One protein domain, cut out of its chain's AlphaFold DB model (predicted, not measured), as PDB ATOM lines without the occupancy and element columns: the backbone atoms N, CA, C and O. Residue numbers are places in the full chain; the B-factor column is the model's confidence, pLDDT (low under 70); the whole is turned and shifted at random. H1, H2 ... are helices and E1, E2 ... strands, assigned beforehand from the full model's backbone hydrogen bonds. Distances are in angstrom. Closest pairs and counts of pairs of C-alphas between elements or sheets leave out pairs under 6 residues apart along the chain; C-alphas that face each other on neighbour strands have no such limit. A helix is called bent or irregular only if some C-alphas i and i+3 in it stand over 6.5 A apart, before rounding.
ATOM      1  N   SER A  40     283.850 198.420 208.523       72.38
ATOM      2  CA  SER A  40     283.486 199.241 209.690       72.38
ATOM      3  C   SER A  40     284.489 199.112 210.845       72.38
ATOM      4  O   SER A  40     284.834 200.115 211.478       72.38
ATOM      5  N   ALA A  41     285.017 197.908 211.087       76.81
ATOM      6  CA  ALA A  41     286.079 197.678 212.064       76.81
ATOM      7  C   ALA A  41     287.385 198.401 211.686       76.81
ATOM      8  O   ALA A  41     288.018 199.005 212.554       76.81
ATOM      9  N   ASP A  42     287.751 198.400 210.399       83.25
ATOM     10  CA  ASP A  42     288.922 199.115 209.876       83.25
ATOM     11  C   ASP A  42     288.789 200.638 210.056       83.25
ATOM     12  O   ASP A  42     289.693 201.286 210.584       83.25
ATOM     13  N   GLN A  43     287.614 201.211 209.752       87.06
ATOM     14  CA  GLN A  43     287.334 202.634 209.998       87.06
ATOM     15  C   GLN A  43     287.427 203.001 211.486       87.06
ATOM     16  O   GLN A  43     287.959 204.059 211.824       87.06
ATOM     17  N   SER A  44     286.931 202.138 212.379       88.00
ATOM     18  CA  SER A  44     286.994 202.356 213.831       88.00
ATOM     19  C   SER A  44     288.435 202.308 214.356       88.00
ATOM     20  O   SER A  44     288.868 203.200 215.090       88.00
ATOM     21  N   ALA A  45     289.226 201.324 213.912       90.69
ATOM     22  CA  ALA A  45     290.646 201.232 214.248       90.69
ATOM     23  C   ALA A  45     291.434 202.447 213.725       90.69
ATOM     24  O   ALA A  45     292.205 203.056 214.471       90.69
ATOM     25  N   ALA A  46     291.193 202.851 212.474       92.75
ATOM     26  CA  ALA A  46     291.788 204.042 211.878       92.75
ATOM     27  C   ALA A  46     291.410 205.324 212.641       92.75
ATOM     28  O   ALA A  46     292.271 206.175 212.869       92.75
ATOM     29  N   ALA A  47     290.161 205.447 213.099       92.69
ATOM     30  CA  ALA A  47     289.710 206.579 213.907       92.69
ATOM     31  C   ALA A  47     290.443 206.661 215.257       92.69
ATOM     32  O   ALA A  47     290.881 207.744 215.646       92.69
ATOM     33  N   GLY A  48     290.649 205.527 215.939       94.62
ATOM     34  CA  GLY A  48     291.428 205.478 217.182       94.62
ATOM     35  C   GLY A  48     292.891 205.888 216.984       94.62
ATOM     36  O   GLY A  48     293.441 206.672 217.761       94.62
ATOM     37  N   GLU A  49     293.523 205.424 215.904       95.75
ATOM     38  CA  GLU A  49     294.885 205.840 215.551       95.75
ATOM     39  C   GLU A  49     294.978 207.322 215.181       95.75
ATOM     40  O   GLU A  49     295.970 207.982 215.504       95.75
ATOM     41  N   TYR A  50     293.953 207.844 214.506       95.12
ATOM     42  CA  TYR A  50     293.883 209.251 214.147       95.12
ATOM     43  C   TYR A  50     293.759 210.127 215.391       95.12
ATOM     44  O   TYR A  50     294.535 211.068 215.545       95.12
ATOM     45  N   ALA A  51     292.871 209.767 216.322       94.88
ATOM     46  CA  ALA A  51     292.719 210.453 217.601       94.88
ATOM     47  C   ALA A  51     294.040 210.482 218.388       94.88
ATOM     48  O   ALA A  51     294.462 211.540 218.852       94.88
ATOM     49  N   ALA A  52     294.765 209.360 218.447       95.75
ATOM     50  CA  ALA A  52     296.080 209.311 219.088       95.75
ATOM     51  C   ALA A  52     297.114 210.230 218.407       95.75
ATOM     52  O   ALA A  52     297.961 210.822 219.080       95.75
ATOM     53  N   ALA A  53     297.066 210.363 217.078       96.19
ATOM     54  CA  ALA A  53     297.920 211.299 216.351       96.19
ATOM     55  C   ALA A  53     297.538 212.767 216.616       96.19
ATOM     56  O   ALA A  53     298.431 213.607 216.720       96.19
ATOM     57  N   LEU A  54     296.247 213.079 216.774       94.94
ATOM     58  CA  LEU A  54     295.781 214.415 217.164       94.94
ATOM     59  C   LEU A  54     296.243 214.781 218.582       94.94
ATOM     60  O   LEU A  54     296.791 215.863 218.765       94.94
ATOM     61  N   SER A  55     296.168 213.863 219.552       95.69
ATOM     62  CA  SER A  55     296.712 214.106 220.898       95.69
ATOM     63  C   SER A  55     298.227 214.357 220.888       95.69
ATOM     64  O   SER A  55     298.732 215.171 221.657       95.69
ATOM     65  N   GLN A  56     298.975 213.705 219.989       96.50
ATOM     66  CA  GLN A  56     300.405 213.994 219.796       96.50
ATOM     67  C   GLN A  56     300.636 215.400 219.223       96.50
ATOM     68  O   GLN A  56     301.613 216.047 219.590       96.50
ATOM     69  N   ILE A  57     299.758 215.885 218.339       94.62
ATOM     70  CA  ILE A  57     299.803 217.264 217.826       94.62
ATOM     71  C   ILE A  57     299.529 218.269 218.949       94.62
ATOM     72  O   ILE A  57     300.255 219.255 219.061       94.62
ATOM     73  N   GLU A  58     298.525 218.015 219.787       93.12
ATOM     74  CA  GLU A  58     298.180 218.865 220.937       93.12
ATOM     75  C   GLU A  58     299.320 218.937 221.957       93.12
ATOM     76  O   GLU A  58     299.647 220.017 222.447       93.12
ATOM     77  N   ALA A  59     299.994 217.811 222.202       95.00
ATOM     78  CA  ALA A  59     301.203 217.734 223.021       95.00
ATOM     79  C   ALA A  59     302.460 218.317 222.336       95.00
ATOM     80  O   ALA A  59     303.550 218.259 222.901       95.00
ATOM     81  N   GLN A  60     302.329 218.858 221.118       94.69
ATOM     82  CA  GLN A  60     303.420 219.397 220.295       94.69
ATOM     83  C   GLN A  60     304.526 218.372 219.966       94.69
ATOM     84  O   GLN A  60     305.650 218.720 219.601       94.69
ATOM     85  N   GLU A  61     304.209 217.075 220.006       95.31
ATOM     86  CA  GLU A  61     305.098 215.970 219.630       95.31
ATOM     87  C   GLU A  61     305.120 215.763 218.098       95.31
ATOM     88  O   GLU A  61     304.910 214.659 217.586       95.31
ATOM     89  N   TYR A  62     305.389 216.820 217.325       95.06
ATOM     90  CA  TYR A  62     305.170 216.868 215.869       95.06
ATOM     91  C   TYR A  62     305.861 215.762 215.063       95.06
ATOM     92  O   TYR A  62     305.270 215.192 214.145       95.06
ATOM     93  N   ARG A  63     307.096 215.389 215.426       94.44
ATOM     94  CA  ARG A  63     307.807 214.280 214.762       94.44
ATOM     95  C   ARG A  63     307.102 212.941 214.977       94.44
ATOM     96  O   ARG A  63     307.034 212.122 214.058       94.44
ATOM     97  N   ARG A  64     306.580 212.719 216.186       96.44
ATOM     98  CA  ARG A  64     305.841 211.505 216.537       96.44
ATOM     99  C   ARG A  64     304.484 211.493 215.844       96.44
ATOM    100  O   ARG A  64     304.156 210.480 215.228       96.44
ATOM    101  N   ALA A  65     303.778 212.624 215.854       96.56
ATOM    102  CA  ALA A  65     302.518 212.811 215.142       96.56
ATOM    103  C   ALA A  65     302.660 212.514 213.644       96.56
ATOM    104  O   ALA A  65     301.928 211.683 213.112       96.56
ATOM    105  N   LEU A  66     303.658 213.098 212.972       95.38
ATOM    106  CA  LEU A  66     303.919 212.854 211.551       95.38
ATOM    107  C   LEU A  66     304.177 211.368 211.258       95.38
ATOM    108  O   LEU A  66     303.658 210.819 210.283       95.38
ATOM    109  N   ALA A  67     304.957 210.692 212.106       97.00
ATOM    110  CA  ALA A  67     305.202 209.259 211.965       97.00
ATOM    111  C   ALA A  67     303.917 208.433 212.165       97.00
ATOM    112  O   ALA A  67     303.687 207.477 211.424       97.00
ATOM    113  N   SER A  68     303.075 208.802 213.133       97.38
ATOM    114  CA  SER A  68     301.776 208.165 213.378       97.38
ATOM    115  C   SER A  68     300.822 208.351 212.199       97.38
ATOM    116  O   SER A  68     300.291 207.361 211.701       97.38
ATOM    117  N   LEU A  69     300.692 209.572 211.676       94.75
ATOM    118  CA  LEU A  69     299.841 209.879 210.527       94.75
ATOM    119  C   LEU A  69     300.290 209.139 209.259       94.75
ATOM    120  O   LEU A  69     299.462 208.557 208.568       94.75
ATOM    121  N   ARG A  70     301.598 209.068 208.972       95.44
ATOM    122  CA  ARG A  70     302.115 208.284 207.831       95.44
ATOM    123  C   ARG A  70     301.849 206.786 207.986       95.44
ATOM    124  O   ARG A  70     301.526 206.108 207.011       95.44
ATOM    125  N   ARG A  71     301.978 206.247 209.207       97.12
ATOM    126  CA  ARG A  71     301.628 204.844 209.485       97.12
ATOM    127  C   ARG A  71     300.136 204.588 209.317       97.12
ATOM    128  O   ARG A  71     299.793 203.498 208.870       97.12
ATOM    129  N   LEU A  72     299.289 205.540 209.702       95.19
ATOM    130  CA  LEU A  72     297.846 205.480 209.492       95.19
ATOM    131  C   LEU A  72     297.536 205.493 207.993       95.19
ATOM    132  O   LEU A  72     296.924 204.551 207.510       95.19
ATOM    133  N   GLN A  73     298.056 206.471 207.243       91.31
ATOM    134  CA  GLN A  73     297.864 206.585 205.792       91.31
ATOM    135  C   GLN A  73     298.231 205.296 205.047       91.31
ATOM    136  O   GLN A  73     297.532 204.892 204.123       91.31
ATOM    137  N   LYS A  74     299.326 204.642 205.452       94.00
ATOM    138  CA  LYS A  74     299.782 203.391 204.840       94.00
ATOM    139  C   LYS A  74     298.895 202.190 205.184       94.00
ATOM    140  O   LYS A  74     298.729 201.319 204.338       94.00
ATOM    141  N   ARG A  75     298.415 202.092 206.428       95.00
ATOM    142  CA  ARG A  75     297.636 200.934 206.904       95.00
ATOM    143  C   ARG A  75     296.166 201.019 206.520       95.00
ATOM    144  O   ARG A  75     295.585 199.992 206.210       95.00
ATOM    145  N   HIS A  76     295.633 202.235 206.479       93.25
ATOM    146  CA  HIS A  76     294.212 202.522 206.314       93.25
ATOM    147  C   HIS A  76     293.975 203.435 205.102       93.25
ATOM    148  O   HIS A  76     293.453 204.537 205.271       93.25
ATOM    149  N   PRO A  77     294.377 203.052 203.870       87.44
ATOM    150  CA  PRO A  77     294.334 203.937 202.697       87.44
ATOM    151  C   PRO A  77     292.924 204.441 202.347       87.44
ATOM    152  O   PRO A  77     292.792 205.477 201.698       87.44
ATOM    153  N   HIS A  78     291.881 203.743 202.808       86.62
ATOM    154  CA  HIS A  78     290.470 204.078 202.599       86.62
ATOM    155  C   HIS A  78     289.806 204.724 203.824       86.62
ATOM    156  O   HIS A  78     288.579 204.786 203.903       86.62
ATOM    157  N   PHE A  79     290.583 205.199 204.801       87.38
ATOM    158  CA  PHE A  79     290.035 205.900 205.958       87.38
ATOM    159  C   PHE A  79     289.218 207.125 205.527       87.38
ATOM    160  O   PHE A  79     289.687 207.953 204.743       87.38
ATOM    161  N   ARG A  80     288.012 207.285 206.074       82.44
ATOM    162  CA  ARG A  80     287.085 208.352 205.665       82.44
ATOM    163  C   ARG A  80     287.642 209.773 205.853       82.44
ATOM    164  O   ARG A  80     287.292 210.661 205.090       82.44
ATOM    165  N   HIS A  81     288.551 209.984 206.813       85.12
ATOM    166  CA  HIS A  81     289.212 211.279 207.047       85.12
ATOM    167  C   HIS A  81     290.631 211.347 206.455       85.12
ATOM    168  O   HIS A  81     291.480 212.103 206.933       85.12
ATOM    169  N   MET A  82     290.925 210.558 205.414       87.06
ATOM    170  CA  MET A  82     292.260 210.535 204.810       87.06
ATOM    171  C   MET A  82     292.709 211.912 204.301       87.06
ATOM    172  O   MET A  82     293.885 212.249 204.420       87.06
ATOM    173  N   ALA A  83     291.792 212.744 203.805       76.62
ATOM    174  CA  ALA A  83     292.109 214.112 203.391       76.62
ATOM    175  C   ALA A  83     292.641 214.966 204.564       76.62
ATOM    176  O   ALA A  83     293.668 215.640 204.436       76.62
ATOM    177  N   SER A  84     292.006 214.880 205.739       83.31
ATOM    178  CA  SER A  84     292.434 215.578 206.961       83.31
ATOM    179  C   SER A  84     293.778 215.055 207.488       83.31
ATOM    180  O   SER A  84     294.586 215.829 208.013       83.31
ATOM    181  N   VAL A  85     294.055 213.756 207.306       85.62
ATOM    182  CA  VAL A  85     295.363 213.133 207.587       85.62
ATOM    183  C   VAL A  85     296.438 213.682 206.649       85.62
ATOM    184  O   VAL A  85     297.469 214.164 207.116       85.62
ATOM    185  N   GLN A  86     296.199 213.649 205.336       85.19
ATOM    186  CA  GLN A  86     297.148 214.102 204.314       85.19
ATOM    187  C   GLN A  86     297.486 215.588 204.457       85.19
ATOM    188  O   GLN A  86     298.660 215.953 204.399       85.19
ATOM    189  N   THR A  87     296.484 216.422 204.741       79.69
ATOM    190  CA  THR A  87     296.676 217.860 204.985       79.69
ATOM    191  C   THR A  87     297.633 218.095 206.155       79.69
ATOM    192  O   THR A  87     298.607 218.831 206.031       79.69
ATOM    193  N   ARG A  88     297.435 217.403 207.286       90.06
ATOM    194  CA  ARG A  88     298.331 217.520 208.451       90.06
ATOM    195  C   ARG A  88     299.725 216.964 208.183       90.06
ATOM    196  O   ARG A  88     300.706 217.523 208.663       90.06
ATOM    197  N   ILE A  89     299.828 215.876 207.422       86.56
ATOM    198  CA  ILE A  89     301.111 215.315 206.986       86.56
ATOM    199  C   ILE A  89     301.903 216.340 206.167       86.56
ATOM    200  O   ILE A  89     303.112 216.426 206.370       86.56
ATOM    201  N   ALA A  90     301.250 217.085 205.270       80.44
ATOM    202  CA  ALA A  90     301.883 218.134 204.473       80.44
ATOM    203  C   ALA A  90     302.372 219.285 205.366       80.44
ATOM    204  O   ALA A  90     303.569 219.558 205.401       80.44
ATOM    205  N   VAL A  91     301.492 219.850 206.201       83.31
ATOM    206  CA  VAL A  91     301.829 220.959 207.117       83.31
ATOM    207  C   VAL A  91     302.999 220.604 208.043       83.31
ATOM    208  O   VAL A  91     303.956 221.362 208.170       83.31
ATOM    209  N   LEU A  92     302.968 219.419 208.666       88.12
ATOM    210  CA  LEU A  92     304.030 218.969 209.578       88.12
ATOM    211  C   LEU A  92     305.366 218.690 208.872       88.12
ATOM    212  O   LEU A  92     306.399 218.616 209.539       88.12
ATOM    213  N   GLN A  93     305.357 218.467 207.557       85.62
ATOM    214  CA  GLN A  93     306.577 218.283 206.771       85.62
ATOM    215  C   GLN A  93     307.155 219.602 206.280       85.62
ATOM    216  O   GLN A  93     308.375 219.752 206.274       85.62
ATOM    217  N   GLU A  94     306.292 220.510 205.836       76.00
ATOM    218  CA  GLU A  94     306.694 221.712 205.109       76.00
ATOM    219  C   GLU A  94     306.945 222.905 206.031       76.00
ATOM    220  O   GLU A  94     307.815 223.715 205.725       76.00
ATOM    221  N   SER A  95     306.275 222.948 207.186       81.50
ATOM    222  CA  SER A  95     306.248 224.121 208.072       81.50
ATOM    223  C   SER A  95     306.640 223.775 209.511       81.50
ATOM    224  O   SER A  95     306.145 224.359 210.474       81.50
ATOM    225  N   ALA A  96     307.530 222.790 209.680       75.69
ATOM    226  CA  ALA A  96     308.001 222.333 210.991       75.69
ATOM    227  C   ALA A  96     308.753 223.419 211.791       75.69
ATOM    228  O   ALA A  96     308.907 223.294 213.005       75.69
ATOM    229  N   ASP A  97     309.234 224.460 211.115       78.06
ATOM    230  CA  ASP A  97     309.953 225.614 211.653       78.06
ATOM    231  C   ASP A  97     309.075 226.865 211.837       78.06
ATOM    232  O   ASP A  97     309.573 227.887 212.304       78.06
ATOM    233  N   ALA A  98     307.762 226.784 211.583       82.56
ATOM    234  CA  ALA A  98     306.824 227.912 211.662       82.56
ATOM    235  C   ALA A  98     306.496 228.405 213.094       82.56
ATOM    236  O   ALA A  98     305.490 229.082 213.322       82.56
ATOM    237  N   GLY A  99     307.331 228.062 214.080       86.69
ATOM    238  CA  GLY A  99     307.279 228.588 215.443       86.69
ATOM    239  C   GLY A  99     305.898 228.496 216.102       86.69
ATOM    240  O   GLY A  99     305.277 227.435 216.138       86.69
ATOM    241  N   GLN A 100     305.427 229.624 216.643       88.31
ATOM    242  CA  GLN A 100     304.152 229.716 217.368       88.31
ATOM    243  C   GLN A 100     302.917 229.628 216.455       88.31
ATOM    244  O   GLN A 100     301.825 229.331 216.937       88.31
ATOM    245  N   SER A 101     303.077 229.827 215.145       90.75
ATOM    246  CA  SER A 101     301.977 229.753 214.178       90.75
ATOM    247  C   SER A 101     301.553 228.310 213.894       90.75
ATOM    248  O   SER A 101     300.372 228.054 213.660       90.75
ATOM    249  N   LEU A 102     302.475 227.341 213.983       91.88
ATOM    250  CA  LEU A 102     302.192 225.925 213.713       91.88
ATOM    251  C   LEU A 102     301.122 225.316 214.650       91.88
ATOM    252  O   LEU A 102     300.165 224.729 214.135       91.88
ATOM    253  N   PRO A 103     301.206 225.450 215.994       93.62
ATOM    254  CA  PRO A 103     300.149 224.972 216.883       93.62
ATOM    255  C   PRO A 103     298.779 225.596 216.582       93.62
ATOM    256  O   PRO A 103     297.767 224.896 216.607       93.62
ATOM    257  N   VAL A 104     298.739 226.898 216.277       93.75
ATOM    258  CA  VAL A 104     297.493 227.619 215.969       93.75
ATOM    259  C   VAL A 104     296.888 227.116 214.658       93.75
ATOM    260  O   VAL A 104     295.688 226.856 214.600       93.75
ATOM    261  N   PHE A 105     297.717 226.897 213.634       92.94
ATOM    262  CA  PHE A 105     297.273 226.407 212.330       92.94
ATOM    263  C   PHE A 105     296.700 224.990 212.425       92.94
ATOM    264  O   PHE A 105     295.604 224.713 211.940       92.94
ATOM    265  N   LEU A 106     297.401 224.082 213.112       93.81
ATOM    266  CA  LEU A 106     296.926 222.711 213.312       93.81
ATOM    267  C   LEU A 106     295.641 222.666 214.150       93.81
ATOM    268  O   LEU A 106     294.762 221.850 213.870       93.81
ATOM    269  N   LYS A 107     295.502 223.567 215.132       94.56
ATOM    270  CA  LYS A 107     294.253 223.743 215.880       94.56
ATOM    271  C   LYS A 107     293.118 224.220 214.974       94.56
ATOM    272  O   LYS A 107     292.019 223.686 215.086       94.56
ATOM    273  N   ALA A 108     293.370 225.161 214.064       93.00
ATOM    274  CA  ALA A 108     292.368 225.615 213.099       93.00
ATOM    275  C   ALA A 108     291.859 224.469 212.209       93.00
ATOM    276  O   ALA A 108     290.653 224.337 212.011       93.00
ATOM    277  N   LEU A 109     292.752 223.586 211.744       89.12
ATOM    278  CA  LEU A 109     292.354 222.391 210.991       89.12
ATOM    279  C   LEU A 109     291.484 221.439 211.823       89.12
ATOM    280  O   LEU A 109     290.525 220.881 211.300       89.12
ATOM    281  N   SER A 110     291.789 221.256 213.111       91.38
ATOM    282  CA  SER A 110     290.966 220.423 213.999       91.38
ATOM    283  C   SER A 110     289.599 221.042 214.281       91.38
ATOM    284  O   SER A 110     288.609 220.322 214.289       91.38
ATOM    285  N   LEU A 111     289.528 222.366 214.448       91.94
ATOM    286  CA  LEU A 111     288.262 223.087 214.599       91.94
ATOM    287  C   LEU A 111     287.395 222.958 213.342       91.94
ATOM    288  O   LEU A 111     286.204 222.692 213.451       91.94
ATOM    289  N   ARG A 112     288.001 223.059 212.154       85.81
ATOM    290  CA  ARG A 112     287.316 222.805 210.882       85.81
ATOM    291  C   ARG A 112     286.769 221.377 210.815       85.81
ATOM    292  O   ARG A 112     285.601 221.203 210.489       85.81
ATOM    293  N   ASP A 113     287.586 220.372 211.131       83.31
ATOM    294  CA  ASP A 113     287.155 218.964 211.118       83.31
ATOM    295  C   ASP A 113     286.023 218.688 212.131       83.31
ATOM    296  O   ASP A 113     285.219 217.784 211.921       83.31
ATOM    297  N   ALA A 114     285.948 219.473 213.213       85.12
ATOM    298  CA  ALA A 114     284.877 219.423 214.209       85.12
ATOM    299  C   ALA A 114     283.621 220.233 213.820       85.12
ATOM    300  O   ALA A 114     282.664 220.273 214.588       85.12
ATOM    301  N   GLY A 115     283.615 220.900 212.658       81.81
ATOM    302  CA  GLY A 115     282.517 221.769 212.216       81.81
ATOM    303  C   GLY A 115     282.481 223.148 212.891       81.81
ATOM    304  O   GLY A 115     281.579 223.939 212.631       81.81
ATOM    305  N   GLU A 116     283.469 223.488 213.723       88.81
ATOM    306  CA  GLU A 116     283.558 224.762 214.448       88.81
ATOM    307  C   GLU A 116     284.174 225.868 213.570       88.81
ATOM    308  O   GLU A 116     285.236 226.425 213.868       88.81
ATOM    309  N   MET A 117     283.507 226.172 212.454       88.12
ATOM    310  CA  MET A 117     284.064 226.977 211.363       88.12
ATOM    311  C   MET A 117     284.449 228.404 211.779       88.12
ATOM    312  O   MET A 117     285.538 228.866 211.441       88.12
ATOM    313  N   ASP A 118     283.622 229.080 212.580       89.81
ATOM    314  CA  ASP A 118     283.923 230.438 213.059       89.81
ATOM    315  C   ASP A 118     285.199 230.464 213.919       89.81
ATOM    316  O   ASP A 118     286.038 231.359 213.793       89.81
ATOM    317  N   LYS A 119     285.406 229.436 214.754       94.00
ATOM    318  CA  LYS A 119     286.624 229.311 215.566       94.00
ATOM    319  C   LYS A 119     287.838 228.966 214.704       94.00
ATOM    320  O   LYS A 119     288.933 229.455 214.988       94.00
ATOM    321  N   ALA A 120     287.663 228.146 213.667       94.25
ATOM    322  CA  ALA A 120     288.723 227.837 212.709       94.25
ATOM    323  C   ALA A 120     289.182 229.102 211.963       94.25
ATOM    324  O   ALA A 120     290.377 229.398 211.934       94.25
ATOM    325  N   LEU A 121     288.239 229.891 211.438       94.69
ATOM    326  CA  LEU A 121     288.515 231.160 210.760       94.69
ATOM    327  C   LEU A 121     289.179 232.181 211.691       94.69
ATOM    328  O   LEU A 121     290.151 232.824 211.291       94.69
ATOM    329  N   LEU A 122     288.731 232.280 212.947       96.00
ATOM    330  CA  LEU A 122     289.358 233.140 213.954       96.00
ATOM    331  C   LEU A 122     290.818 232.739 214.232       96.00
ATOM    332  O   LEU A 122     291.701 233.598 214.321       96.00
ATOM    333  N   ALA A 123     291.095 231.437 214.345       95.56
ATOM    334  CA  ALA A 123     292.450 230.930 214.555       95.56
ATOM    335  C   ALA A 123     293.372 231.240 213.359       95.56
ATOM    336  O   ALA A 123     294.485 231.727 213.561       95.56
ATOM    337  N   LEU A 124     292.901 231.045 212.123       93.94
ATOM    338  CA  LEU A 124     293.654 231.401 210.910       93.94
ATOM    339  C   LEU A 124     293.891 232.917 210.807       93.94
ATOM    340  O   LEU A 124     295.007 233.355 210.524       93.94
ATOM    341  N   GLY A 125     292.883 233.730 211.130       93.88
ATOM    342  CA  GLY A 125     293.004 235.190 211.174       93.88
ATOM    343  C   GLY A 125     294.012 235.685 212.219       93.88
ATOM    344  O   GLY A 125     294.693 236.691 212.003       93.88
ATOM    345  N   THR A 126     294.170 234.955 213.326       93.25
ATOM    346  CA  THR A 126     295.192 235.250 214.345       93.25
ATOM    347  C   THR A 126     296.602 235.089 213.774       93.25
ATOM    348  O   THR A 126     297.454 235.939 214.014       93.25
ATOM    349  N   ILE A 127     296.847 234.063 212.952       91.12
ATOM    350  CA  ILE A 127     298.136 233.880 212.259       91.12
ATOM    351  C   ILE A 127     298.373 235.040 211.285       91.12
ATOM    352  O   ILE A 127     299.418 235.687 211.329       91.12
ATOM    353  N   ALA A 128     297.365 235.357 210.464       86.44
ATOM    354  CA  ALA A 128     297.450 236.402 209.443       86.44
ATOM    355  C   ALA A 128     297.697 237.822 209.995       86.44
ATOM    356  O   ALA A 128     298.174 238.704 209.268       86.44
ATOM    357  N   SER A 129     297.347 238.061 211.262       87.12
ATOM    358  CA  SER A 129     297.512 239.348 211.948       87.12
ATOM    359  C   SER A 129     298.760 239.411 212.830       87.12
ATOM    360  O   SER A 129     299.432 240.440 212.829       87.12
ATOM    361  N   ALA A 130     299.085 238.337 213.556       85.50
ATOM    362  CA  ALA A 130     300.200 238.312 214.502       85.50
ATOM    363  C   ALA A 130     301.574 238.209 213.824       85.50
ATOM    364  O   ALA A 130     302.546 238.753 214.344       85.50
ATOM    365  N   ASP A 131     301.654 237.547 212.668       79.81
ATOM    366  CA  ASP A 131     302.896 237.404 211.907       79.81
ATOM    367  C   ASP A 131     302.653 237.680 210.411       79.81
ATOM    368  O   ASP A 131     302.515 236.756 209.608       79.81
ATOM    369  N   PRO A 132     302.554 238.957 209.991       80.31
ATOM    370  CA  PRO A 132     302.165 239.310 208.622       80.31
ATOM    371  C   PRO A 132     303.105 238.810 207.515       80.31
ATOM    372  O   PRO A 132     302.690 238.818 206.358       80.31
ATOM    373  N   ALA A 133     304.334 238.400 207.850       81.31
ATOM    374  CA  ALA A 133     305.333 237.846 206.928       81.31
ATOM    375  C   ALA A 133     305.773 236.415 207.311       81.31
ATOM    376  O   ALA A 133     306.777 235.916 206.798       81.31
ATOM    377  N   GLY A 134     305.040 235.773 208.223       81.81
ATOM    378  CA  GLY A 134     305.305 234.428 208.716       81.81
ATOM    379  C   GLY A 134     305.209 233.344 207.650       81.81
ATOM    380  O   GLY A 134     304.524 233.482 206.638       81.81
ATOM    381  N   SER A 135     305.865 232.215 207.910       83.25
ATOM    382  CA  SER A 135     305.969 231.090 206.969       83.25
ATOM    383  C   SER A 135     304.691 230.261 206.794       83.25
ATOM    384  O   SER A 135     304.715 229.309 206.029       83.25
ATOM    385  N   LEU A 136     303.628 230.561 207.550       87.38
ATOM    386  CA  LEU A 136     302.295 229.942 207.440       87.38
ATOM    387  C   LEU A 136     301.206 230.978 207.133       87.38
ATOM    388  O   LEU A 136     300.012 230.683 207.196       87.38
ATOM    389  N   THR A 137     301.591 232.229 206.897       90.31
ATOM    390  CA  THR A 137     300.643 233.337 206.785       90.31
ATOM    391  C   THR A 137     299.914 233.292 205.448       90.31
ATOM    392  O   THR A 137     298.709 233.544 205.409       90.31
ATOM    393  N   ASP A 138     300.597 232.917 204.366       87.12
ATOM    394  CA  ASP A 138     299.966 232.694 203.069       87.12
ATOM    395  C   ASP A 138     299.085 231.435 203.064       87.12
ATOM    396  O   ASP A 138     297.954 231.510 202.579       87.12
ATOM    397  N   ASP A 139     299.521 230.335 203.696       87.75
ATOM    398  CA  ASP A 139     298.670 229.162 203.951       87.75
ATOM    399  C   ASP A 139     297.393 229.553 204.707       87.75
ATOM    400  O   ASP A 139     296.290 229.156 204.332       87.75
ATOM    401  N   ALA A 140     297.526 230.346 205.777       90.56
ATOM    402  CA  ALA A 140     296.398 230.749 206.604       90.56
ATOM    403  C   ALA A 140     295.397 231.600 205.818       90.56
ATOM    404  O   ALA A 140     294.199 231.334 205.879       90.56
ATOM    405  N   LEU A 141     295.878 232.568 205.034       91.25
ATOM    406  CA  LEU A 141     295.029 233.404 204.180       91.25
ATOM    407  C   LEU A 141     294.323 232.586 203.093       91.25
ATOM    408  O   LEU A 141     293.121 232.761 202.885       91.25
ATOM    409  N   TYR A 142     295.041 231.678 202.423       90.81
ATOM    410  CA  TYR A 142     294.460 230.835 201.380       90.81
ATOM    411  C   TYR A 142     293.406 229.874 201.945       90.81
ATOM    412  O   TYR A 142     292.305 229.779 201.403       90.81
ATOM    413  N   ILE A 143     293.705 229.191 203.056       88.88
ATOM    414  CA  ILE A 143     292.744 228.291 203.699       88.88
ATOM    415  C   ILE A 143     291.546 229.077 204.234       88.88
ATOM    416  O   ILE A 143     290.420 228.637 204.025       88.88
ATOM    417  N   SER A 144     291.737 230.254 204.839       94.00
ATOM    418  CA  SER A 144     290.620 231.124 205.229       94.00
ATOM    419  C   SER A 144     289.712 231.434 204.044       94.00
ATOM    420  O   SER A 144     288.506 231.234 204.144       94.00
ATOM    421  N   ALA A 145     290.275 231.865 202.913       92.88
ATOM    422  CA  ALA A 145     289.493 232.137 201.711       92.88
ATOM    423  C   ALA A 145     288.741 230.897 201.210       92.88
ATOM    424  O   ALA A 145     287.569 230.990 200.858       92.88
ATOM    425  N   TYR A 146     289.391 229.730 201.211       89.44
ATOM    426  CA  TYR A 146     288.766 228.478 200.794       89.44
ATOM    427  C   TYR A 146     287.555 228.126 201.663       89.44
ATOM    428  O   TYR A 146     286.496 227.818 201.124       89.44
ATOM    429  N   LEU A 147     287.692 228.212 202.990       88.19
ATOM    430  CA  LEU A 147     286.602 227.926 203.930       88.19
ATOM    431  C   LEU A 147     285.461 228.940 203.810       88.19
ATOM    432  O   LEU A 147     284.289 228.577 203.892       88.19
ATOM    433  N   LEU A 148     285.792 230.210 203.572       93.25
ATOM    434  CA  LEU A 148     284.797 231.254 203.349       93.25
ATOM    435  C   LEU A 148     283.977 230.988 202.078       93.25
ATOM    436  O   LEU A 148     282.766 231.158 202.117       93.25
ATOM    437  N   VAL A 149     284.590 230.499 200.993       90.12
ATOM    438  CA  VAL A 149     283.863 230.134 199.762       90.12
ATOM    439  C   VAL A 149     283.079 228.833 199.912       90.12
ATOM    440  O   VAL A 149     281.919 228.785 199.523       90.12
ATOM    441  N   MET A 150     283.709 227.769 200.412       84.69
ATOM    442  CA  MET A 150     283.167 226.409 200.302       84.69
ATOM    443  C   MET A 150     282.259 226.007 201.461       84.69
ATOM    444  O   MET A 150     281.385 225.169 201.265       84.69
ATOM    445  N   ASP A 151     282.471 226.575 202.649       85.12
ATOM    446  CA  ASP A 151     281.790 226.144 203.870       85.12
ATOM    447  C   ASP A 151     280.897 227.248 204.472       85.12
ATOM    448  O   ASP A 151     279.854 226.950 205.056       85.12
ATOM    449  N   ARG A 152     281.286 228.529 204.355       88.69
ATOM    450  CA  ARG A 152     280.505 229.664 204.901       88.69
ATOM    451  C   ARG A 152     279.738 230.476 203.866       88.69
ATOM    452  O   ARG A 152     278.892 231.264 204.272       88.69
ATOM    453  N   TYR A 153     280.026 230.295 202.578       93.00
ATOM    454  CA  TYR A 153     279.458 231.082 201.477       93.00
ATOM    455  C   TYR A 153     279.601 232.607 201.676       93.00
ATOM    456  O   TYR A 153     278.795 233.399 201.200       93.00
ATOM    457  N   ASP A 154     280.652 233.042 202.380       94.06
ATOM    458  CA  ASP A 154     281.001 234.453 202.547       94.06
ATOM    459  C   ASP A 154     282.020 234.845 201.474       94.06
ATOM    460  O   ASP A 154     283.236 234.949 201.687       94.06
ATOM    461  N   PHE A 155     281.498 235.008 200.260       96.00
ATOM    462  CA  PHE A 155     282.303 235.287 199.080       96.00
ATOM    463  C   PHE A 155     283.038 236.627 199.205       96.00
ATOM    464  O   PHE A 155     284.209 236.718 198.839       96.00
ATOM    465  N   ALA A 156     282.413 237.653 199.791       96.19
ATOM    466  CA  ALA A 156     283.029 238.967 199.968       96.19
ATOM    467  C   ALA A 156     284.237 238.921 200.921       96.19
ATOM    468  O   ALA A 156     285.308 239.450 200.595       96.19
ATOM    469  N   ALA A 157     284.114 238.251 202.073       95.81
ATOM    470  CA  ALA A 157     285.241 238.068 202.981       95.81
ATOM    471  C   ALA A 157     286.341 237.197 202.358       95.81
ATOM    472  O   ALA A 157     287.528 237.490 202.547       95.81
ATOM    473  N   ALA A 158     285.977 236.176 201.571       96.94
ATOM    474  CA  ALA A 158     286.947 235.356 200.852       96.94
ATOM    475  C   ALA A 158     287.804 236.203 199.903       96.94
ATOM    476  O   ALA A 158     289.034 236.131 199.957       96.94
ATOM    477  N   ARG A 159     287.180 237.073 199.099       97.31
ATOM    478  CA  ARG A 159     287.897 237.993 198.200       97.31
ATOM    479  C   ARG A 159     288.858 238.906 198.956       97.31
ATOM    480  O   ARG A 159     289.993 239.105 198.529       97.31
ATOM    481  N   LYS A 160     288.452 239.421 200.123       97.06
ATOM    482  CA  LYS A 160     289.330 240.235 200.981       97.06
ATOM    483  C   LYS A 160     290.569 239.454 201.437       97.06
ATOM    484  O   LYS A 160     291.676 240.001 201.414       97.06
ATOM    485  N   ALA A 161     290.406 238.189 201.828       95.38
ATOM    486  CA  ALA A 161     291.520 237.319 202.199       95.38
ATOM    487  C   ALA A 161     292.446 237.030 201.002       95.38
ATOM    488  O   ALA A 161     293.665 237.138 201.139       95.38
ATOM    489  N   LEU A 162     291.884 236.760 199.819       95.88
ATOM    490  CA  LEU A 162     292.638 236.502 198.584       95.88
ATOM    491  C   LEU A 162     293.414 237.727 198.104       95.88
ATOM    492  O   LEU A 162     294.579 237.612 197.732       95.88
ATOM    493  N   HIS A 163     292.815 238.914 198.177       95.62
ATOM    494  CA  HIS A 163     293.512 240.149 197.841       95.62
ATOM    495  C   HIS A 163     294.649 240.442 198.826       95.62
ATOM    496  O   HIS A 163     295.733 240.858 198.426       95.62
ATOM    497  N   THR A 164     294.433 240.169 200.117       94.50
ATOM    498  CA  THR A 164     295.484 240.298 201.137       94.50
ATOM    499  C   THR A 164     296.641 239.329 200.874       94.50
ATOM    500  O   THR A 164     297.801 239.713 201.026       94.50
ATOM    501  N   LEU A 165     296.340 238.092 200.463       92.88
ATOM    502  CA  LEU A 165     297.331 237.091 200.063       92.88
ATOM    503  C   LEU A 165     298.169 237.579 198.875       92.88
ATOM    504  O   LEU A 165     299.392 237.573 198.967       92.88
ATOM    505  N   ASP A 166     297.527 238.052 197.806       93.31
ATOM    506  CA  ASP A 166     298.206 238.540 196.597       93.31
ATOM    507  C   ASP A 166     299.100 239.762 196.879       93.31
ATOM    508  O   ASP A 166     300.251 239.813 196.454       93.31
ATOM    509  N   GLN A 167     298.613 240.713 197.685       93.25
ATOM    510  CA  GLN A 167     299.375 241.910 198.060       93.25
ATOM    511  C   GLN A 167     300.613 241.603 198.912       93.25
ATOM    512  O   GLN A 167     301.648 242.250 198.750       93.25
ATOM    513  N   ARG A 168     300.502 240.672 199.869       92.88
ATOM    514  CA  ARG A 168     301.586 240.367 200.821       92.88
ATOM    515  C   ARG A 168     302.548 239.304 200.301       92.88
ATOM    516  O   ARG A 168     303.729 239.347 200.634       92.88
ATOM    517  N   PHE A 169     302.049 238.371 199.494       93.12
ATOM    518  CA  PHE A 169     302.784 237.207 199.009       93.12
ATOM    519  C   PHE A 169     302.569 237.005 197.497       93.12
ATOM    520  O   PHE A 169     302.045 235.967 197.081       93.12
ATOM    521  N   PRO A 170     303.014 237.952 196.648       88.88
ATOM    522  CA  PRO A 170     302.818 237.875 195.194       88.88
ATOM    523  C   PRO A 170     303.483 236.642 194.556       88.88
ATOM    524  O   PRO A 170     303.028 236.146 193.527       88.88
ATOM    525  N   ASP A 171     304.527 236.107 195.197       86.50
ATOM    526  CA  ASP A 171     305.248 234.902 194.771       86.50
ATOM    527  C   ASP A 171     304.755 233.617 195.470       86.50
ATOM    528  O   ASP A 171     305.435 232.584 195.428       86.50
ATOM    529  N   SER A 172     303.601 233.659 196.151       85.88
ATOM    530  CA  SER A 172     303.055 232.486 196.841       85.88
ATOM    531  C   SER A 172     302.761 231.347 195.860       85.88
ATOM    532  O   SER A 172     302.298 231.547 194.727       85.88
ATOM    533  N   ALA A 173     302.956 230.115 196.335       80.06
ATOM    534  CA  ALA A 173     302.573 228.904 195.612       80.06
ATOM    535  C   ALA A 173     301.052 228.811 195.375       80.06
ATOM    536  O   ALA A 173     300.615 228.035 194.524       80.06
ATOM    537  N   TYR A 174     300.263 229.611 196.097       83.75
ATOM    538  CA  TYR A 174     298.815 229.701 195.957       83.75
ATOM    539  C   TYR A 174     298.348 230.684 194.886       83.75
ATOM    540  O   TYR A 174     297.153 230.720 194.635       83.75
ATOM    541  N   SER A 175     299.226 231.457 194.243       84.31
ATOM    542  CA  SER A 175     298.833 232.545 193.327       84.31
ATOM    543  C   SER A 175     297.805 232.139 192.255       84.31
ATOM    544  O   SER A 175     296.788 232.817 192.095       84.31
ATOM    545  N   ASP A 176     298.013 231.017 191.561       85.88
ATOM    546  CA  ASP A 176     297.078 230.523 190.537       85.88
ATOM    547  C   ASP A 176     295.776 229.970 191.162       85.88
ATOM    548  O   ASP A 176     294.678 230.246 190.672       85.88
ATOM    549  N   SER A 177     295.872 229.261 192.294       86.94
ATOM    550  CA  SER A 177     294.705 228.771 193.049       86.94
ATOM    551  C   SER A 177     293.851 229.906 193.607       86.94
ATOM    552  O   SER A 177     292.627 229.823 193.592       86.94
ATOM    553  N   ALA A 178     294.496 230.962 194.098       86.62
ATOM    554  CA  ALA A 178     293.874 232.145 194.664       86.62
ATOM    555  C   ALA A 178     293.133 232.935 193.586       86.62
ATOM    556  O   ALA A 178     291.984 233.308 193.795       86.62
ATOM    557  N   GLN A 179     293.738 233.111 192.406       91.25
ATOM    558  CA  GLN A 179     293.057 233.717 191.259       91.25
ATOM    559  C   GLN A 179     291.840 232.912 190.822       91.25
ATOM    560  O   GLN A 179     290.791 233.504 190.569       91.25
ATOM    561  N   TYR A 180     291.966 231.583 190.752       91.00
ATOM    562  CA  TYR A 180     290.839 230.722 190.414       91.00
ATOM    563  C   TYR A 180     289.724 230.824 191.461       91.00
ATOM    564  O   TYR A 180     288.571 230.996 191.091       91.00
ATOM    565  N   LEU A 181     290.053 230.765 192.755       90.62
ATOM    566  CA  LEU A 181     289.081 230.864 193.846       90.62
ATOM    567  C   LEU A 181     288.403 232.243 193.914       90.62
ATOM    568  O   LEU A 181     287.208 232.318 194.179       90.62
ATOM    569  N   ASP A 182     289.131 233.322 193.622       96.25
ATOM    570  CA  ASP A 182     288.566 234.674 193.543       96.25
ATOM    571  C   ASP A 182     287.613 234.811 192.347       96.25
ATOM    572  O   ASP A 182     286.579 235.461 192.471       96.25
ATOM    573  N   ALA A 183     287.884 234.124 191.225       95.44
ATOM    574  CA  ALA A 183     286.919 234.017 190.129       95.44
ATOM    575  C   ALA A 183     285.634 233.301 190.574       95.44
ATOM    576  O   ALA A 183     284.553 233.792 190.281       95.44
ATOM    577  N   ILE A 184     285.727 232.203 191.340       92.81
ATOM    578  CA  ILE A 184     284.537 231.534 191.909       92.81
ATOM    579  C   ILE A 184     283.735 232.518 192.766       92.81
ATOM    580  O   ILE A 184     282.523 232.624 192.608       92.81
ATOM    581  N   ALA A 185     284.405 233.243 193.663       96.06
ATOM    582  CA  ALA A 185     283.749 234.207 194.540       96.06
ATOM    583  C   ALA A 185     283.072 235.340 193.747       96.06
ATOM    584  O   ALA A 185     281.954 235.719 194.074       96.06
ATOM    585  N   LEU A 186     283.710 235.844 192.684       97.12
ATOM    586  CA  LEU A 186     283.113 236.812 191.756       97.12
ATOM    587  C   LEU A 186     281.848 236.263 191.086       97.12
ATOM    588  O   LEU A 186     280.829 236.948 191.063       97.12
ATOM    589  N   GLU A 187     281.885 235.022 190.596       94.69
ATOM    590  CA  GLU A 187     280.717 234.377 189.988       94.69
ATOM    591  C   GLU A 187     279.551 234.249 190.973       94.69
ATOM    592  O   GLU A 187     278.415 234.539 190.604       94.69
ATOM    593  N   GLN A 188     279.831 233.848 192.218       94.31
ATOM    594  CA  GLN A 188     278.800 233.701 193.249       94.31
ATOM    595  C   GLN A 188     278.273 235.044 193.772       94.31
ATOM    596  O   GLN A 188     277.150 235.094 194.251       94.31
ATOM    597  N   LEU A 189     279.037 236.132 193.637       95.50
ATOM    598  CA  LEU A 189     278.581 237.506 193.896       95.50
ATOM    599  C   LEU A 189     277.824 238.126 192.707       95.50
ATOM    600  O   LEU A 189     277.418 239.282 192.779       95.50
ATOM    601  N   GLY A 190     277.673 237.390 191.604       93.38
ATOM    602  CA  GLY A 190     276.984 237.843 190.398       93.38
ATOM    603  C   GLY A 190     277.832 238.666 189.423       93.38
ATOM    604  O   GLY A 190     277.344 239.043 188.360       93.38
ATOM    605  N   ASP A 191     279.116 238.891 189.711       95.50
ATOM    606  CA  ASP A 191     280.035 239.620 188.828       95.50
ATOM    607  C   ASP A 191     280.692 238.671 187.809       95.50
ATOM    608  O   ASP A 191     281.892 238.369 187.826       95.50
ATOM    609  N   THR A 192     279.860 238.145 186.911       94.56
ATOM    610  CA  THR A 192     280.260 237.142 185.915       94.56
ATOM    611  C   THR A 192     281.260 237.683 184.893       94.56
ATOM    612  O   THR A 192     282.115 236.933 184.419       94.56
ATOM    613  N   LEU A 193     281.216 238.981 184.578       95.75
ATOM    614  CA  LEU A 193     282.184 239.598 183.666       95.75
ATOM    615  C   LEU A 193     283.569 239.723 184.310       95.75
ATOM    616  O   LEU A 193     284.555 239.337 183.679       95.75
ATOM    617  N   ALA A 194     283.673 240.171 185.567       97.00
ATOM    618  CA  ALA A 194     284.970 240.208 186.239       97.00
ATOM    619  C   ALA A 194     285.536 238.799 186.462       97.00
ATOM    620  O   ALA A 194     286.740 238.587 186.294       97.00
ATOM    621  N   ALA A 195     284.684 237.818 186.780       96.88
ATOM    622  CA  ALA A 195     285.107 236.423 186.867       96.88
ATOM    623  C   ALA A 195     285.672 235.909 185.537       96.88
ATOM    624  O   ALA A 195     286.737 235.283 185.509       96.88
ATOM    625  N   ARG A 196     284.994 236.215 184.422       97.25
ATOM    626  CA  ARG A 196     285.466 235.889 183.073       97.25
ATOM    627  C   ARG A 196     286.849 236.478 182.819       97.25
ATOM    628  O   ARG A 196     287.756 235.747 182.424       97.25
ATOM    629  N   ASP A 197     287.031 237.766 183.085       97.31
ATOM    630  CA  ASP A 197     288.317 238.440 182.901       97.31
ATOM    631  C   ASP A 197     289.420 237.802 183.752       97.31
ATOM    632  O   ASP A 197     290.551 237.620 183.291       97.31
ATOM    633  N   GLN A 198     289.099 237.410 184.983       95.69
ATOM    634  CA  GLN A 198     290.033 236.741 185.877       95.69
ATOM    635  C   GLN A 198     290.471 235.371 185.342       95.69
ATOM    636  O   GLN A 198     291.667 235.068 185.294       95.69
ATOM    637  N   LEU A 199     289.517 234.558 184.883       96.00
ATOM    638  CA  LEU A 199     289.794 233.253 184.288       96.00
ATOM    639  C   LEU A 199     290.569 233.383 182.970       96.00
ATOM    640  O   LEU A 199     291.462 232.577 182.704       96.00
ATOM    641  N   MET A 200     290.288 234.417 182.167       96.00
ATOM    642  CA  MET A 200     291.057 234.720 180.957       96.00
ATOM    643  C   MET A 200     292.517 235.020 181.291       96.00
ATOM    644  O   MET A 200     293.403 234.402 180.704       96.00
ATOM    645  N   ARG A 201     292.783 235.887 182.280       95.06
ATOM    646  CA  ARG A 201     294.157 236.185 182.726       95.06
ATOM    647  C   ARG A 201     294.883 234.932 183.220       95.06
ATOM    648  O   ARG A 201     296.057 234.751 182.893       95.06
ATOM    649  N   LEU A 202     294.196 234.062 183.965       93.31
ATOM    650  CA  LEU A 202     294.758 232.792 184.429       93.31
ATOM    651  C   LEU A 202     295.110 231.871 183.249       93.31
ATOM    652  O   LEU A 202     296.232 231.369 183.167       93.31
ATOM    653  N   ARG A 203     294.198 231.690 182.285       94.62
ATOM    654  CA  ARG A 203     294.465 230.894 181.076       94.62
ATOM    655  C   ARG A 203     295.620 231.474 180.256       94.62
ATOM    656  O   ARG A 203     296.508 230.731 179.834       94.62
ATOM    657  N   ASP A 204     295.642 232.787 180.047       94.00
ATOM    658  CA  ASP A 204     296.655 233.470 179.237       94.00
ATOM    659  C   ASP A 204     298.045 233.363 179.877       94.00
ATOM    660  O   ASP A 204     299.031 233.083 179.189       94.00
ATOM    661  N   ARG A 205     298.130 233.446 181.213       91.81
ATOM    662  CA  ARG A 205     299.362 233.174 181.970       91.81
ATOM    663  C   ARG A 205     299.911 231.774 181.708       91.81
ATOM    664  O   ARG A 205     301.129 231.602 181.686       91.81
ATOM    665  N   HIS A 206     299.055 230.782 181.490       93.00
ATOM    666  CA  HIS A 206     299.468 229.409 181.189       93.00
ATOM    667  C   HIS A 206     299.463 229.069 179.693       93.00
ATOM    668  O   HIS A 206     299.731 227.923 179.325       93.00
ATOM    669  N   THR A 207     299.263 230.062 178.823       92.25
ATOM    670  CA  THR A 207     299.362 229.926 177.368       92.25
ATOM    671  C   THR A 207     300.809 230.160 176.909       92.25
ATOM    672  O   THR A 207     301.524 231.030 177.413       92.25
ATOM    673  N   ALA A 208     301.282 229.324 175.986       88.56
ATOM    674  CA  ALA A 208     302.598 229.426 175.354       88.56
ATOM    675  C   ALA A 208     302.530 230.095 173.978       88.56
ATOM    676  O   ALA A 208     303.395 230.899 173.650       88.56
ATOM    677  N   LEU A 209     301.517 229.750 173.178       86.25
ATOM    678  CA  LEU A 209     301.300 230.295 171.840       86.25
ATOM    679  C   LEU A 209     299.816 230.591 171.650       86.25
ATOM    680  O   LEU A 209     298.970 229.766 171.998       86.25
ATOM    681  N   ASN A 210     299.523 231.749 171.066       84.50
ATOM    682  CA  ASN A 210     298.191 232.119 170.610       84.50
ATOM    683  C   ASN A 210     298.198 232.079 169.075       84.50
ATOM    684  O   ASN A 210     298.978 232.801 168.452       84.50
ATOM    685  N   LEU A 211     297.415 231.180 168.478       82.38
ATOM    686  CA  LEU A 211     297.349 230.971 167.031       82.38
ATOM    687  C   LEU A 211     296.059 231.592 166.457       82.38
ATOM    688  O   LEU A 211     295.104 231.832 167.198       82.38
ATOM    689  N   PRO A 212     295.997 231.851 165.137       81.25
ATOM    690  CA  PRO A 212     294.746 232.224 164.474       81.25
ATOM    691  C   PRO A 212     293.625 231.200 164.726       81.25
ATOM    692  O   PRO A 212     293.909 230.034 165.001       81.25
ATOM    693  N   LEU A 213     292.364 231.622 164.562       76.00
ATOM    694  CA  LEU A 213     291.160 230.792 164.778       76.00
ATOM    695  C   LEU A 213     290.966 230.337 166.238       76.00
ATOM    696  O   LEU A 213     290.531 229.218 166.486       76.00
ATOM    697  N   GLU A 214     291.313 231.201 167.198       76.75
ATOM    698  CA  GLU A 214     291.102 230.997 168.647       76.75
ATOM    699  C   GLU A 214     291.837 229.791 169.261       76.75
ATOM    700  O   GLU A 214     291.583 229.405 170.403       76.75
ATOM    701  N   PHE A 215     292.809 229.223 168.546       79.94
ATOM    702  CA  PHE A 215     293.573 228.092 169.047       79.94
ATOM    703  C   PHE A 215     294.699 228.551 169.985       79.94
ATOM    704  O   PHE A 215     295.625 229.262 169.588       79.94
ATOM    705  N   ARG A 216     294.654 228.101 171.244       84.50
ATOM    706  CA  ARG A 216     295.653 228.415 172.277       84.50
ATOM    707  C   ARG A 216     296.424 227.159 172.679       84.50
ATOM    708  O   ARG A 216     295.827 226.132 172.987       84.50
ATOM    709  N   TRP A 217     297.753 227.243 172.713       84.75
ATOM    710  CA  TRP A 217     298.614 226.131 173.127       84.75
ATOM    711  C   TRP A 217     299.107 226.318 174.569       84.75
ATOM    712  O   TRP A 217     299.724 227.352 174.849       84.75
ATOM    713  N   PRO A 218     298.919 225.347 175.484       85.81
ATOM    714  CA  PRO A 218     299.353 225.477 176.872       85.81
ATOM    715  C   PRO A 218     300.876 225.371 177.024       85.81
ATOM    716  O   PRO A 218     301.572 224.707 176.248       85.81
ATOM    717  N   ARG A 219     301.424 225.977 178.082       86.62
ATOM    718  CA  ARG A 219     302.839 225.809 178.460       86.62
ATOM    719  C   ARG A 219     303.167 224.355 178.809       86.62
ATOM    720  O   ARG A 219     302.328 223.583 179.264       86.62
ATOM    721  N   GLY A 220     304.433 223.979 178.620       78.69
ATOM    722  CA  GLY A 220     304.880 222.581 178.682       78.69
ATOM    723  C   GLY A 220     304.838 221.907 180.061       78.69
ATOM    724  O   GLY A 220     304.854 220.681 180.120       78.69
ATOM    725  N   SER A 221     304.776 222.660 181.165       87.19
ATOM    726  CA  SER A 221     304.748 222.079 182.519       87.19
ATOM    727  C   SER A 221     303.381 221.474 182.862       87.19
ATOM    728  O   SER A 221     302.358 222.060 182.511       87.19
ATOM    729  N   VAL A 222     303.362 220.390 183.646       80.38
ATOM    730  CA  VAL A 222     302.127 219.736 184.129       80.38
ATOM    731  C   VAL A 222     301.193 220.723 184.838       80.38
ATOM    732  O   VAL A 222     300.010 220.771 184.515       80.38
ATOM    733  N   LEU A 223     301.724 221.554 185.741       74.56
ATOM    734  CA  LEU A 223     300.931 222.535 186.490       74.56
ATOM    735  C   LEU A 223     300.305 223.602 185.578       74.56
ATOM    736  O   LEU A 223     299.140 223.946 185.744       74.56
ATOM    737  N   SER A 224     301.043 224.078 184.568       83.44
ATOM    738  CA  SER A 224     300.471 225.025 183.601       83.44
ATOM    739  C   SER A 224     299.368 224.401 182.753       83.44
ATOM    740  O   SER A 224     298.368 225.060 182.507       83.44
ATOM    741  N   ARG A 225     299.511 223.139 182.327       83.06
ATOM    742  CA  ARG A 225     298.431 222.436 181.614       83.06
ATOM    743  C   ARG A 225     297.196 222.284 182.496       83.06
ATOM    744  O   ARG A 225     296.099 222.569 182.046       83.06
ATOM    745  N   TYR A 226     297.388 221.918 183.763       82.50
ATOM    746  CA  TYR A 226     296.301 221.808 184.733       82.50
ATOM    747  C   TYR A 226     295.501 223.112 184.869       82.50
ATOM    748  O   TYR A 226     294.276 223.088 184.751       82.50
ATOM    749  N   TRP A 227     296.178 224.242 185.086       84.12
ATOM    750  CA  TRP A 227     295.506 225.534 185.246       84.12
ATOM    751  C   TRP A 227     294.920 226.070 183.947       84.12
ATOM    752  O   TRP A 227     293.815 226.603 183.978       84.12
ATOM    753  N   PHE A 228     295.606 225.875 182.818       89.00
ATOM    754  CA  PHE A 228     295.055 226.175 181.498       89.00
ATOM    755  C   PHE A 228     293.733 225.432 181.290       89.00
ATOM    756  O   PHE A 228     292.708 226.071 181.082       89.00
ATOM    757  N   ASP A 229     293.729 224.107 181.448       84.25
ATOM    758  CA  ASP A 229     292.543 223.277 181.232       84.25
ATOM    759  C   ASP A 229     291.411 223.625 182.209       84.25
ATOM    760  O   ASP A 229     290.232 223.578 181.861       84.25
ATOM    761  N   ARG A 230     291.749 223.933 183.467       86.12
ATOM    762  CA  ARG A 230     290.765 224.289 184.496       86.12
ATOM    763  C   ARG A 230     290.123 225.649 184.213       86.12
ATOM    764  O   ARG A 230     288.902 225.754 184.303       86.12
ATOM    765  N   ALA A 231     290.921 226.651 183.846       90.06
ATOM    766  CA  ALA A 231     290.427 227.969 183.465       90.06
ATOM    767  C   ALA A 231     289.599 227.906 182.175       90.06
ATOM    768  O   ALA A 231     288.509 228.463 182.129       90.06
ATOM    769  N   ASP A 232     290.072 227.177 181.163       88.94
ATOM    770  CA  ASP A 232     289.400 227.057 179.868       88.94
ATOM    771  C   ASP A 232     288.038 226.353 179.985       88.94
ATOM    772  O   ASP A 232     287.031 226.864 179.499       88.94
ATOM    773  N   ARG A 233     287.962 225.253 180.752       88.62
ATOM    774  CA  ARG A 233     286.679 224.593 181.049       88.62
ATOM    775  C   ARG A 233     285.696 225.508 181.770       88.62
ATOM    776  O   ARG A 233     284.506 225.452 181.470       88.62
ATOM    777  N   ARG A 234     286.154 226.322 182.733       87.75
ATOM    778  CA  ARG A 234     285.235 227.230 183.435       87.75
ATOM    779  C   ARG A 234     284.807 228.393 182.547       87.75
ATOM    780  O   ARG A 234     283.628 228.725 182.555       87.75
ATOM    781  N   LEU A 235     285.713 228.940 181.735       93.06
ATOM    782  CA  LEU A 235     285.381 229.958 180.737       93.06
ATOM    783  C   LEU A 235     284.296 229.480 179.778       93.06
ATOM    784  O   LEU A 235     283.371 230.241 179.533       93.06
ATOM    785  N   ALA A 236     284.340 228.227 179.321       90.94
ATOM    786  CA  ALA A 236     283.284 227.679 178.472       90.94
ATOM    787  C   ALA A 236     281.899 227.724 179.150       90.94
ATOM    788  O   ALA A 236     280.915 228.075 178.506       90.94
ATOM    789  N   ILE A 237     281.817 227.429 180.455       90.06
ATOM    790  CA  ILE A 237     280.561 227.522 181.226       90.06
ATOM    791  C   ILE A 237     280.111 228.984 181.358       90.06
ATOM    792  O   ILE A 237     278.932 229.280 181.176       90.06
ATOM    793  N   VAL A 238     281.041 229.895 181.657       93.12
ATOM    794  CA  VAL A 238     280.763 231.335 181.775       93.12
ATOM    795  C   VAL A 238     280.273 231.911 180.445       93.12
ATOM    796  O   VAL A 238     279.267 232.611 180.404       93.12
ATOM    797  N   GLU A 239     280.942 231.588 179.343       93.69
ATOM    798  CA  GLU A 239     280.576 232.052 178.004       93.69
ATOM    799  C   GLU A 239     279.246 231.454 177.551       93.69
ATOM    800  O   GLU A 239     278.412 232.178 177.009       93.69
ATOM    801  N   GLN A 240     278.993 230.175 177.849       91.44
ATOM    802  CA  GLN A 240     277.690 229.560 177.611       91.44
ATOM    803  C   GLN A 240     276.585 230.273 178.396       91.44
ATOM    804  O   GLN A 240     275.563 230.606 177.803       91.44
ATOM    805  N   ARG A 241     276.789 230.549 179.694       91.25
ATOM    806  CA  ARG A 241     275.828 231.280 180.534       91.25
ATOM    807  C   ARG A 241     275.511 232.651 179.948       91.25
ATOM    808  O   ARG A 241     274.341 232.976 179.807       91.25
ATOM    809  N   LEU A 242     276.533 233.427 179.588       92.31
ATOM    810  CA  LEU A 242     276.360 234.759 179.005       92.31
ATOM    811  C   LEU A 242     275.639 234.707 177.650       92.31
ATOM    812  O   LEU A 242     274.828 235.580 177.359       92.31
ATOM    813  N   ALA A 243     275.911 233.686 176.832       90.75
ATOM    814  CA  ALA A 243     275.282 233.518 175.523       90.75
ATOM    815  C   ALA A 243     273.825 233.033 175.606       90.75
ATOM    816  O   ALA A 243     273.019 233.391 174.750       90.75
ATOM    817  N   SER A 244     273.487 232.212 176.605       89.50
ATOM    818  CA  SER A 244     272.138 231.661 176.790       89.50
ATOM    819  C   SER A 244     271.275 232.455 177.772       89.50
ATOM    820  O   SER A 244     270.135 232.060 178.015       89.50
TER     821      SER A 244
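What this domain is: This is residues 40 to 244 of the 760 residues of an uncharacterized protein of Granulosicoccus sp (UniProt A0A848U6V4). Ten helices follow one another in a curved, zigzag row, mostly side by side and antiparallel, like a short bent solenoid. H1 and H2 make one end; H9, the long H10 and a small hairpin of strands E1 and E2 make the other. The printed part has 205 residues, with nine named helices, then antiparallel E1 and E2, then H10; it is mostly helix. It is compact, with a radius of gyration of the C-alphas of 19.4 A, yet elongated, spanning 59 by 37 by 31 A.

How they stand to each other: E1, residues 207 to 210, and E2, residues 216 to 218, form a hairpin at 159 degrees, with N 208 and O 217 2.8 A apart and N 217 and O 209 2.9 A apart, within hydrogen-bond range. H10, residues 222 to 244, comes closest to E2 at the C-alphas of Arg 225 and Pro 218, 5.7 A apart. H10 touches H9, residues 192 to 205, at a shallow tilt of 28 degrees, opposite ways; the closest C-alphas are those of Phe 228 and Arg 203, 4.8 A. H9 touches H8, residues 175 to 188, closest at C-alphas 195 and 183, 4.4 A. H8 touches H7, residues 155 to 168, at C-alphas 185 and 155, 4.9 A. H7 touches H6, residues 137 to 150, at C-alphas 158 and 145, 4.2 A. H6 touches H5, residues 117 to 130, at C-alphas 140 and 124, 5.1 A. H5 touches H4, residues 101 to 113, at C-alphas 120 and 108, 4.3 A. H4 to H10 are an up and down bundle, each helix running against the one before. H3, residues 82 to 94, only just touches H4, with 3 pairs of C-alphas within 8 A, the closest 88 and 106, 7.2 A. H2, residues 62 to 75, touches H3 at C-alphas 66 and 89, 5.9 A, and touches H1, residues 40 to 58, at C-alphas 65 and 53, 5.0 A. H1 and H10 are apart. In each of the ten helices every O i to N i+4 pair is within hydrogen-bond range.

Where its parts are: H1 begins at C-alpha 40, (283.486, 199.241, 209.690), and is 27.0 A long. H2 is 19.8 A, H3 18.3 A, H4 18.6 A, H5 20.0 A, H6 19.9 A, H7 20.0 A, H8 20.1 A and H9 19.9 A; E1 is 7.2 A and E2 6.6 A. H10, 33.1 A, ends at C-alpha 244, (272.138, 231.661, 176.790).

The domain as a whole: The two C-alphas farthest apart are those of Ala 59 and Pro 212, 60.7 A. The printed part has no cut and no long link. Its mean pLDDT is 89.8, and no printed residue is under 70.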